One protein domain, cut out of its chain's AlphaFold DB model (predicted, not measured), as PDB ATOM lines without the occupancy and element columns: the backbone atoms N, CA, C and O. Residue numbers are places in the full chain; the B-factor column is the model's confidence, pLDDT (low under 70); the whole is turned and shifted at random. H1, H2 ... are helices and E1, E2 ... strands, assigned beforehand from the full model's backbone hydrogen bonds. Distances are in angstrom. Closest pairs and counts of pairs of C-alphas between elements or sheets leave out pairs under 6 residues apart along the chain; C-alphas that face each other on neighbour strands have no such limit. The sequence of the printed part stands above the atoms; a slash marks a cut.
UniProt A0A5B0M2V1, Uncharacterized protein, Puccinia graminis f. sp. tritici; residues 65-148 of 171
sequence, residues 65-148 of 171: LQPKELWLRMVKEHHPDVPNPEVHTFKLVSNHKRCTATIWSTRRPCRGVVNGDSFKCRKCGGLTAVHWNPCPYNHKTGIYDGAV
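This is residues 65 to 148 of the 171 residues of an uncharacterized protein of Puccinia graminis f. sp. tritici (UniProt A0A5B0M2V1). A narrow three-stranded antiparallel ribbon, E1 E2 E3, has one helix, H1, crossing one face and the other face bare; beyond the opposite end of the ribbon from H1, the loops of residues 99 to 112 and 134 to 148 lengthen the domain into a rod. The 84 printed residues include one named helix and three named strands, in the order H1 E1 E2 E3. The class is mixed, helices and strands, with 36 residues, under half, in named elements. The whole is loose, with a radius of gyration of the C-alphas of 16.0 A and spans of 49 by 21 by 20 A.

E1, residues 90 to 98, E2, residues 113 to 121, and E3, residues 128 to 133, form a meander, each strand the antiparallel neighbour of the one before. The sheet is only just strongly twisted, its C-alphas lying up to 4.5 A off the best plane. In the hairpin E1 and E2, at 157 degrees, N 95 and O 116 are 2.7 A apart, within hydrogen-bond range. In the hairpin E2 and E3, at 159 degrees, N 117 and O 131 are within range at 2.8 A. H1, residues 67 to 78, is on the sheet at a height of 8.2 A, giving two layers, a helix on one face of a sheet. It runs across the strands, at 80 degrees to E2 on the local plane, and is over E2 and, only just, E3, where 3 of its C-alphas fall. The closest C-alphas of H1 and E3 are those of Met 74 and Ala 129, 5.9 A apart. Every O i to N i+4 pair in H1 is within hydrogen-bond range.

E1 spans 25.3 A, E2 25.4 A, E3 16.4 A and H1 16.3 A. C-alpha 67 begins H1 at (122.849, 139.364, 16.828), and C-alpha 133 ends E3 at (116.661, 143.842, 27.111).

The C-alphas farthest apart, of Pro 83 and Thr 106, are 48.9 A apart. The printed part has no cut; the links H1 to E1 and E1 to E2 are long. Mean pLDDT of the printed part is 74.7, with residues 140 to 148 among those under 70.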
ATOM      1  N   LEU A  65     116.800 142.964  16.001       63.06
ATOM      2  CA  LEU A  65     118.106 143.176  15.383       63.06
ATOM      3  C   LEU A  65     118.868 141.859  15.357       63.06
ATOM      4  O   LEU A  65     118.945 141.152  16.370       63.06
ATOM      5  N   GLN A  66     119.459 141.535  14.209       78.50
ATOM      6  CA  GLN A  66     120.262 140.327  14.109       78.50
ATOM      7  C   GLN A  66     121.419 140.421  15.118       78.50
ATOM      8  O   GLN A  66     122.014 141.494  15.266       78.50
ATOM      9  N   PRO A  67     121.814 139.322  15.790       76.62
ATOM     10  CA  PRO A  67     122.849 139.364  16.828       76.62
ATOM     11  C   PRO A  67     124.155 140.042  16.384       76.62
ATOM     12  O   PRO A  67     124.824 140.697  17.178       76.62
ATOM     13  N   LYS A  68     124.508 139.925  15.095       80.50
ATOM     14  CA  LYS A  68     125.679 140.585  14.502       80.50
ATOM     15  C   LYS A  68     125.539 142.107  14.439       80.50
ATOM     16  O   LYS A  68     126.506 142.814  14.699       80.50
ATOM     17  N   GLU A  69     124.364 142.611  14.093       83.06
ATOM     18  CA  GLU A  69     124.099 144.050  14.012       83.06
ATOM     19  C   GLU A  69     124.071 144.670  15.404       83.06
ATOM     20  O   GLU A  69     124.675 145.720  15.619       83.06
ATOM     21  N   LEU A  70     123.437 143.980  16.357       79.88
ATOM     22  CA  LEU A  70     123.434 144.385  17.758       79.88
ATOM     23  C   LEU A  70     124.863 144.433  18.313       79.88
ATOM     24  O   LEU A  70     125.253 145.441  18.894       79.88
ATOM     25  N   TRP A  71     125.687 143.412  18.049       82.06
ATOM     26  CA  TRP A  71     127.114 143.431  18.387       82.06
ATOM     27  C   TRP A  71     127.829 144.664  17.828       82.06
ATOM     28  O   TRP A  71     128.489 145.381  18.577       82.06
ATOM     29  N   LEU A  72     127.691 144.933  16.526       84.31
ATOM     30  CA  LEU A  72     128.372 146.054  15.878       84.31
ATOM     31  C   LEU A  72     127.940 147.404  16.447       84.31
ATOM     32  O   LEU A  72     128.792 148.267  16.649       84.31
ATOM     33  N   ARG A  73     126.643 147.583  16.726       84.25
ATOM     34  CA  ARG A  73     126.130 148.794  17.381       84.25
ATOM     35  C   ARG A  73     126.751 148.968  18.763       84.25
ATOM     36  O   ARG A  73     127.341 150.008  19.025       84.25
ATOM     37  N   MET A  74     126.713 147.927  19.590       82.56
ATOM     38  CA  MET A  74     127.228 147.990  20.958       82.56
ATOM     39  C   MET A  74     128.750 148.203  21.014       82.56
ATOM     40  O   MET A  74     129.246 148.894  21.903       82.56
ATOM     41  N   VAL A  75     129.510 147.623  20.080       83.12
ATOM     42  CA  VAL A  75     130.960 147.858  19.982       83.12
ATOM     43  C   VAL A  75     131.251 149.284  19.536       83.12
ATOM     44  O   VAL A  75     132.108 149.919  20.135       83.12
ATOM     45  N   LYS A  76     130.527 149.818  18.547       83.06
ATOM     46  CA  LYS A  76     130.687 151.220  18.127       83.06
ATOM     47  C   LYS A  76     130.333 152.202  19.246       83.06
ATOM     48  O   LYS A  76     130.997 153.222  19.378       83.06
ATOM     49  N   GLU A  77     129.313 151.891  20.041       83.75
ATOM     50  CA  GLU A  77     128.853 152.742  21.140       83.75
ATOM     51  C   GLU A  77     129.817 152.742  22.336       83.75
ATOM     52  O   GLU A  77     130.133 153.801  22.871       83.75
ATOM     53  N   HIS A  78     130.305 151.572  22.761       81.88
ATOM     54  CA  HIS A  78     131.113 151.457  23.984       81.88
ATOM     55  C   HIS A  78     132.620 151.356  23.749       81.88
ATOM     56  O   HIS A  78     133.390 151.565  24.682       81.88
ATOM     57  N   HIS A  79     133.045 151.016  22.533       81.06
ATOM     58  CA  HIS A  79     134.449 150.828  22.161       81.06
ATOM     59  C   HIS A  79     134.742 151.491  20.799       81.06
ATOM     60  O   HIS A  79     135.131 150.799  19.852       81.06
ATOM     61  N   PRO A  80     134.551 152.822  20.667       79.88
ATOM     62  CA  PRO A  80     134.688 153.531  19.388       79.88
ATOM     63  C   PRO A  80     136.101 153.446  18.790       79.88
ATOM     64  O   PRO A  80     136.261 153.564  17.577       79.88
ATOM     65  N   ASP A  81     137.113 153.184  19.620       82.25
ATOM     66  CA  ASP A  81     138.519 153.081  19.217       82.25
ATOM     67  C   ASP A  81     138.880 151.743  18.555       82.25
ATOM     68  O   ASP A  81     140.025 151.542  18.150       82.25
ATOM     69  N   VAL A  82     137.941 150.796  18.458       77.31
ATOM     70  CA  VAL A  82     138.181 149.485  17.845       77.31
ATOM     71  C   VAL A  82     138.147 149.627  16.323       77.31
ATOM     72  O   VAL A  82     137.067 149.809  15.753       77.31
ATOM     73  N   PRO A  83     139.288 149.499  15.622       77.19
ATOM     74  CA  PRO A  83     139.291 149.572  14.172       77.19
ATOM     75  C   PRO A  83     138.615 148.326  13.590       77.19
ATOM     76  O   PRO A  83     138.906 147.199  13.986       77.19
ATOM     77  N   ASN A  84     137.739 148.525  12.604       82.44
ATOM     78  CA  ASN A  84     137.082 147.456  11.842       82.44
ATOM     79  C   ASN A  84     136.391 146.379  12.714       82.44
ATOM     80  O   ASN A  84     136.689 145.192  12.580       82.44
ATOM     81  N   PRO A  85     135.397 146.725  13.555       77.62
ATOM     82  CA  PRO A  85     134.721 145.758  14.430       77.62
ATOM     83  C   PRO A  85     134.020 144.612  13.669       77.62
ATOM     84  O   PRO A  85     133.718 143.567  14.246       77.62
ATOM     85  N   GLU A  86     133.808 144.771  12.361       83.06
ATOM     86  CA  GLU A  86     133.218 143.781  11.455       83.06
ATOM     87  C   GLU A  86     134.106 142.560  11.193       83.06
ATOM     88  O   GLU A  86     133.579 141.479  10.919       83.06
ATOM     89  N   VAL A  87     135.433 142.693  11.322       83.50
ATOM     90  CA  VAL A  87     136.356 141.555  11.145       83.50
ATOM     91  C   VAL A  87     136.416 140.653  12.381       83.50
ATOM     92  O   VAL A  87     136.951 139.539  12.330       83.50
ATOM     93  N   HIS A  88     135.859 141.112  13.506       80.06
ATOM     94  CA  HIS A  88     135.828 140.356  14.747       80.06
ATOM     95  C   HIS A  88     134.694 139.329  14.724       80.06
ATOM     96  O   HIS A  88     133.522 139.638  14.527       80.06
ATOM     97  N   THR A  89     135.046 138.075  14.988       78.19
ATOM     98  CA  THR A  89     134.077 136.990  15.164       78.19
ATOM     99  C   THR A  89     133.608 136.967  16.613       78.19
ATOM    100  O   THR A  89     134.438 136.921  17.525       78.19
ATOM    101  N   PHE A  90     132.297 136.961  16.843       77.00
ATOM    102  CA  PHE A  90     131.722 137.014  18.188       77.00
ATOM    103  C   PHE A  90     131.067 135.691  18.607       77.00
ATOM    104  O   PHE A  90     130.746 134.818  17.795       77.00
ATOM    105  N   LYS A  91     130.895 135.531  19.917       81.00
ATOM    106  CA  LYS A  91     130.031 134.533  20.548       81.00
ATOM    107  C   LYS A  91     128.985 135.284  21.367       81.00
ATOM    108  O   LYS A  91     129.358 136.077  22.231       81.00
ATOM    109  N   LEU A  92     127.710 135.028  21.081       77.81
ATOM    110  CA  LEU A  92     126.598 135.469  21.915       77.81
ATOM    111  C   LEU A  92     126.524 134.573  23.157       77.81
ATOM    112  O   LEU A  92     126.594 133.347  23.055       77.81
ATOM    113  N   VAL A  93     126.413 135.196  24.320       76.44
ATOM    114  CA  VAL A  93     126.210 134.556  25.616       76.44
ATOM    115  C   VAL A  93     125.042 135.273  26.279       76.44
ATOM    116  O   VAL A  93     125.196 136.406  26.745       76.44
ATOM    117  N   SER A  94     123.885 134.617  26.297       73.25
ATOM    118  CA  SER A  94     122.686 135.108  26.967       73.25
ATOM    119  C   SER A  94     122.835 134.954  28.480       73.25
ATOM    120  O   SER A  94     123.085 133.865  28.997       73.25
ATOM    121  N   ASN A  95     122.698 136.058  29.209       70.38
ATOM    122  CA  ASN A  95     122.689 136.091  30.666       70.38
ATOM    123  C   ASN A  95     121.313 136.531  31.140       70.38
ATOM    124  O   ASN A  95     120.912 137.675  30.960       70.38
ATOM    125  N   HIS A  96     120.603 135.644  31.813       75.38
ATOM    126  CA  HIS A  96     119.298 135.955  32.374       75.38
ATOM    127  C   HIS A  96     119.475 136.421  33.822       75.38
ATOM    128  O   HIS A  96     120.065 135.710  34.638       75.38
ATOM    129  N   LYS A  97     118.987 137.620  34.158       74.31
ATOM    130  CA  LYS A  97     118.983 138.134  35.540       74.31
ATOM    131  C   LYS A  97     117.561 138.413  36.005       74.31
ATOM    132  O   LYS A  97     116.708 138.796  35.216       74.31
ATOM    133  N   ARG A  98     117.296 138.252  37.304       77.12
ATOM    134  CA  ARG A  98     116.005 138.654  37.882       77.12
ATOM    135  C   ARG A  98     115.849 140.169  37.812       77.12
ATOM    136  O   ARG A  98     116.795 140.903  38.094       77.12
ATOM    137  N   CYS A  99     114.651 140.619  37.462       80.00
ATOM    138  CA  CYS A  99     114.293 142.023  37.524       80.00
ATOM    139  C   CYS A  99     114.341 142.511  38.978       80.00
ATOM    140  O   CYS A  99     113.798 141.872  39.876       80.00
ATOM    141  N   THR A 100     114.989 143.649  39.206       81.12
ATOM    142  CA  THR A 100     115.134 144.256  40.537       81.12
ATOM    143  C   THR A 100     114.050 145.289  40.847       81.12
ATOM    144  O   THR A 100     113.993 145.806  41.960       81.12
ATOM    145  N   ALA A 101     113.184 145.607  39.883       78.75
ATOM    146  CA  ALA A 101     112.151 146.617  40.054       78.75
ATOM    147  C   ALA A 101     110.989 146.121  40.931       78.75
ATOM    148  O   ALA A 101     110.704 144.928  41.034       78.75
ATOM    149  N   THR A 102     110.293 147.068  41.557       81.00
ATOM    150  CA  THR A 102     109.101 146.815  42.377       81.00
ATOM    151  C   THR A 102     107.856 147.205  41.595       81.00
ATOM    152  O   THR A 102     107.815 148.258  40.964       81.00
ATOM    153  N   ILE A 103     106.835 146.358  41.643       79.88
ATOM    154  CA  ILE A 103     105.542 146.590  41.005       79.88
ATOM    155  C   ILE A 103     104.798 147.645  41.821       79.88
ATOM    156  O   ILE A 103     104.567 147.453  43.013       79.88
ATOM    157  N   TRP A 104     104.416 148.759  41.209       74.56
ATOM    158  CA  TRP A 104     103.753 149.857  41.911       74.56
ATOM    159  C   TRP A 104     102.356 149.493  42.405       74.56
ATOM    160  O   TRP A 104     102.042 149.810  43.551       74.56
ATOM    161  N   SER A 105     101.561 148.787  41.597       74.94
ATOM    162  CA  SER A 105     100.182 148.412  41.947       74.94
ATOM    163  C   SER A 105     100.101 147.494  43.170       74.94
ATOM    164  O   SER A 105      99.221 147.651  44.008       74.94
ATOM    165  N   THR A 106     101.047 146.561  43.309       77.81
ATOM    166  CA  THR A 106     101.046 145.562  44.393       77.81
ATOM    167  C   THR A 106     102.109 145.803  45.461       77.81
ATOM    168  O   THR A 106     102.125 145.099  46.469       77.81
ATOM    169  N   ARG A 107     103.022 146.760  45.245       80.69
ATOM    170  CA  ARG A 107     104.221 147.013  46.070       80.69
ATOM    171  C   ARG A 107     105.113 145.777  46.278       80.69
ATOM    172  O   ARG A 107     105.907 145.738  47.214       80.69
ATOM    173  N   ARG A 108     105.005 144.763  45.412       78.31
ATOM    174  CA  ARG A 108     105.791 143.519  45.474       78.31
ATOM    175  C   ARG A 108     106.990 143.562  44.523       78.31
ATOM    176  O   ARG A 108     106.922 144.247  43.501       78.31
ATOM    177  N   PRO A 109     108.076 142.822  44.811       78.94
ATOM    178  CA  PRO A 109     109.193 142.703  43.879       78.94
ATOM    179  C   PRO A 109     108.738 142.043  42.575       78.94
ATOM    180  O   PRO A 109     107.937 141.101  42.584       78.94
ATOM    181  N   CYS A 110     109.259 142.528  41.449       79.12
ATOM    182  CA  CYS A 110     109.003 141.934  40.148       79.12
ATOM    183  C   CYS A 110     109.608 140.528  40.075       79.12
ATOM    184  O   CYS A 110     110.747 140.297  40.478       79.12
ATOM    185  N   ARG A 111     108.846 139.582  39.520       77.44
ATOM    186  CA  ARG A 111     109.316 138.214  39.245       77.44
ATOM    187  C   ARG A 111     109.827 138.025  37.815       77.44
ATOM    188  O   ARG A 111     110.237 136.924  37.464       77.44
ATOM    189  N   GLY A 112     109.786 139.079  37.003       74.06
ATOM    190  CA  GLY A 112     110.256 139.070  35.624       74.06
ATOM    191  C   GLY A 112     111.764 138.859  35.511       74.06
ATOM    192  O   GLY A 112     112.523 139.019  36.472       74.06
ATOM    193  N   VAL A 113     112.194 138.502  34.304       69.44
ATOM    194  CA  VAL A 113     113.598 138.285  33.951       69.44
ATOM    195  C   VAL A 113     114.017 139.365  32.962       69.44
ATOM    196  O   VAL A 113     113.295 139.674  32.020       69.44
ATOM    197  N   VAL A 114     115.183 139.950  33.202       71.62
ATOM    198  CA  VAL A 114     115.881 140.849  32.286       71.62
ATOM    199  C   VAL A 114     116.869 139.989  31.505       71.62
ATOM    200  O   VAL A 114     117.706 139.298  32.101       71.62
ATOM    201  N   ASN A 115     116.766 140.008  30.179       70.81
ATOM    202  CA  ASN A 115     117.658 139.246  29.312       70.81
ATOM    203  C   ASN A 115     118.853 140.128  28.947       70.81
ATOM    204  O   ASN A 115     118.693 141.149  28.293       70.81
ATOM    205  N   GLY A 116     120.041 139.757  29.405       70.56
ATOM    206  CA  GLY A 116     121.296 140.424  29.091       70.56
ATOM    207  C   GLY A 116     122.094 139.643  28.064       70.56
ATOM    208  O   GLY A 116     122.777 138.684  28.418       70.56
ATOM    209  N   ASP A 117     122.070 140.066  26.811       75.50
ATOM    210  CA  ASP A 117     122.932 139.507  25.780       75.50
ATOM    211  C   ASP A 117     124.339 140.076  25.934       75.50
ATOM    212  O   ASP A 117     124.576 141.274  25.798       75.50
ATOM    213  N   SER A 118     125.300 139.208  26.243       76.25
ATOM    214  CA  SER A 118     126.712 139.569  26.225       76.25
ATOM    215  C   SER A 118     127.383 138.980  24.999       76.25
ATOM    216  O   SER A 118     127.234 137.803  24.678       76.25
ATOM    217  N   PHE A 119     128.156 139.799  24.317       79.38
ATOM    218  CA  PHE A 119     128.905 139.407  23.145       79.38
ATOM    219  C   PHE A 119     130.385 139.430  23.486       79.38
ATOM    220  O   PHE A 119     130.876 140.401  24.065       79.38
ATOM    221  N   LYS A 120     131.096 138.359  23.133       83.31
ATOM    222  CA  LYS A 120     132.545 138.259  23.335       83.31
ATOM    223  C   LYS A 120     133.248 137.959  22.023       83.31
ATOM    224  O   LYS A 120     132.868 137.025  21.312       83.31
ATOM    225  N   CYS A 121     134.299 138.712  21.721       81.75
ATOM    226  CA  CYS A 121     135.188 138.432  20.596       81.75
ATOM    227  C   CYS A 121     135.945 137.112  20.812       81.75
ATOM    228  O   CYS A 121     136.676 136.971  21.792       81.75
ATOM    229  N   ARG A 122     135.832 136.160  19.874       78.19
ATOM    230  CA  ARG A 122     136.495 134.844  19.969       78.19
ATOM    231  C   ARG A 122     138.020 134.929  19.910       78.19
ATOM    232  O   ARG A 122     138.689 134.126  20.541       78.19
ATOM    233  N   LYS A 123     138.554 135.868  19.124       75.38
ATOM    234  CA  LYS A 123     140.001 135.988  18.876       75.38
ATOM    235  C   LYS A 123     140.720 136.804  19.943       75.38
ATOM    236  O   LYS A 123     141.817 136.459  20.346       75.38
ATOM    237  N   CYS A 124     140.100 137.898  20.364       75.00
ATOM    238  CA  CYS A 124     140.732 138.905  21.200       75.00
ATOM    239  C   CYS A 124     140.377 138.779  22.685       75.00
ATOM    240  O   CYS A 124     141.106 139.315  23.511       75.00
ATOM    241  N   GLY A 125     139.301 138.063  23.038       65.38
ATOM    242  CA  GLY A 125     138.934 137.706  24.416       65.38
ATOM    243  C   GLY A 125     138.487 138.867  25.318       65.38
ATOM    244  O   GLY A 125     137.582 138.681  26.127       65.38
ATOM    245  N   GLY A 126     139.071 140.058  25.158       66.88
ATOM    246  CA  GLY A 126     138.820 141.248  25.971       66.88
ATOM    247  C   GLY A 126     137.730 142.177  25.441       66.88
ATOM    248  O   GLY A 126     137.241 143.020  26.182       66.88
ATOM    249  N   LEU A 127     137.306 142.019  24.184       67.69
ATOM    250  CA  LEU A 127     136.246 142.847  23.611       67.69
ATOM    251  C   LEU A 127     134.891 142.261  23.998       67.69
ATOM    252  O   LEU A 127     134.470 141.228  23.462       67.69
ATOM    253  N   THR A 128     134.253 142.906  24.973       73.06
ATOM    254  CA  THR A 128     132.954 142.508  25.509       73.06
ATOM    255  C   THR A 128     131.953 143.644  25.408       73.06
ATOM    256  O   THR A 128     132.230 144.759  25.849       73.06
ATOM    257  N   ALA A 129     130.773 143.338  24.883       70.31
ATOM    258  CA  ALA A 129     129.641 144.251  24.830       70.31
ATOM    259  C   ALA A 129     128.439 143.599  25.516       70.31
ATOM    260  O   ALA A 129     128.237 142.395  25.358       70.31
ATOM    261  N   VAL A 130     127.663 144.359  26.290       72.31
ATOM    262  CA  VAL A 130     126.532 143.825  27.063       72.31
ATOM    263  C   VAL A 130     125.286 144.644  26.780       72.31
ATOM    264  O   VAL A 130     125.232 145.816  27.132       72.31
ATOM    265  N   HIS A 131     124.287 144.016  26.174       75.69
ATOM    266  CA  HIS A 131     122.985 144.597  25.891       75.69
ATOM    267  C   HIS A 131     121.940 144.028  26.854       75.69
ATOM    268  O   HIS A 131     121.767 142.814  26.921       75.69
ATOM    269  N   TRP A 132     121.241 144.882  27.600       70.12
ATOM    270  CA  TRP A 132     120.151 144.462  28.484       70.12
ATOM    271  C   TRP A 132     118.805 144.764  27.834       70.12
ATOM    272  O   TRP A 132     118.428 145.927  27.705       70.12
ATOM    273  N   ASN A 133     118.062 143.718  27.484       70.19
ATOM    274  CA  ASN A 133     116.661 143.842  27.111       70.19
ATOM    275  C   ASN A 133     115.838 144.180  28.359       70.19
ATOM    276  O   ASN A 133     116.020 143.525  29.393       70.19
ATOM    277  N   PRO A 134     114.928 145.165  28.286       68.38
ATOM    278  CA  PRO A 134     114.098 145.546  29.417       68.38
ATOM    279  C   PRO A 134     113.262 144.365  29.922       68.38
ATOM    280  O   PRO A 134     112.942 143.431  29.187       68.38
ATOM    281  N   CYS A 135     112.914 144.412  31.210       75.25
ATOM    282  CA  CYS A 135     111.994 143.443  31.789       75.25
ATOM    283  C   CYS A 135     110.656 143.522  31.032       75.25
ATOM    284  O   CYS A 135     110.080 144.606  30.977       75.25
ATOM    285  N   PRO A 136     110.113 142.404  30.526       71.38
ATOM    286  CA  PRO A 136     108.848 142.389  29.783       71.38
ATOM    287  C   PRO A 136     107.613 142.629  30.670       71.38
ATOM    288  O   PRO A 136     106.483 142.527  30.212       71.38
ATOM    289  N   TYR A 137     107.808 142.913  31.959       70.56
ATOM    290  CA  TYR A 137     106.737 143.161  32.914       70.56
ATOM    291  C   TYR A 137     106.504 144.660  33.088       70.56
ATOM    292  O   TYR A 137     107.417 145.395  33.471       70.56
ATOM    293  N   ASN A 138     105.266 145.102  32.903       75.19
ATOM    294  CA  ASN A 138     104.856 146.465  33.176       75.19
ATOM    295  C   ASN A 138     104.714 146.687  34.683       75.19
ATOM    296  O   ASN A 138     103.752 146.269  35.332       75.19
ATOM    297  N   HIS A 139     105.677 147.396  35.261       72.62
ATOM    298  CA  HIS A 139     105.709 147.649  36.700       72.62
ATOM    299  C   HIS A 139     104.597 148.583  37.200       72.62
ATOM    300  O   HIS A 139     104.384 148.647  38.412       72.62
ATOM    301  N   LYS A 140     103.888 149.297  36.314       67.25
ATOM    302  CA  LYS A 140     102.773 150.180  36.691       67.25
ATOM    303  C   LYS A 140     101.458 149.410  36.776       67.25
ATOM    304  O   LYS A 140     100.762 149.520  37.783       67.25
ATOM    305  N   THR A 141     101.142 148.624  35.748       66.19
ATOM    306  CA  THR A 141      99.857 147.911  35.621       66.19
ATOM    307  C   THR A 141      99.894 146.513  36.230       66.19
ATOM    308  O   THR A 141      98.880 146.017  36.711       66.19
ATOM    309  N   GLY A 142     101.070 145.892  36.282       63.69
ATOM    310  CA  GLY A 142     101.228 144.512  36.717       63.69
ATOM    311  C   GLY A 142     101.002 143.468  35.613       63.69
ATOM    312  O   GLY A 142     100.798 142.292  35.924       63.69
ATOM    313  N   ILE A 143     101.019 143.887  34.346       62.22
ATOM    314  CA  ILE A 143     100.749 143.051  33.167       62.22
ATOM    315  C   ILE A 143     102.064 142.749  32.429       62.22
ATOM    316  O   ILE A 143     103.026 143.507  32.527       62.22
ATOM    317  N   TYR A 144     102.140 141.610  31.742       62.31
ATOM    318  CA  TYR A 144     103.280 141.243  30.901       62.31
ATOM    319  C   TYR A 144     103.087 141.846  29.503       62.31
ATOM    320  O   TYR A 144     102.197 141.414  28.778       62.31
ATOM    321  N   ASP A 145     103.918 142.816  29.126       58.00
ATOM    322  CA  ASP A 145     103.803 143.577  27.868       58.00
ATOM    323  C   ASP A 145     104.509 142.887  26.685       58.00
ATOM    324  O   ASP A 145     104.725 143.487  25.643       58.00
ATOM    325  N   GLY A 146     104.848 141.601  26.815       50.16
ATOM    326  CA  GLY A 146     105.209 140.777  25.663       50.16
ATOM    327  C   GLY A 146     106.492 141.210  24.949       50.16
ATOM    328  O   GLY A 146     106.464 141.695  23.828       50.16
ATOM    329  N   ALA A 147     107.644 140.867  25.519       40.25
ATOM    330  CA  ALA A 147     108.691 140.288  24.684       40.25
ATOM    331  C   ALA A 147     108.594 138.779  24.893       40.25
ATOM    332  O   ALA A 147     108.736 138.305  26.028       40.25
ATOM    333  N   VAL A 148     108.281 138.050  23.820       39.94
ATOM    334  CA  VAL A 148     108.317 136.587  23.762       39.94
ATOM    335  C   VAL A 148     109.735 136.166  24.140       39.94
ATOM    336  O   VAL A 148     110.649 136.126  23.317       39.94
TER     337      VAL A 148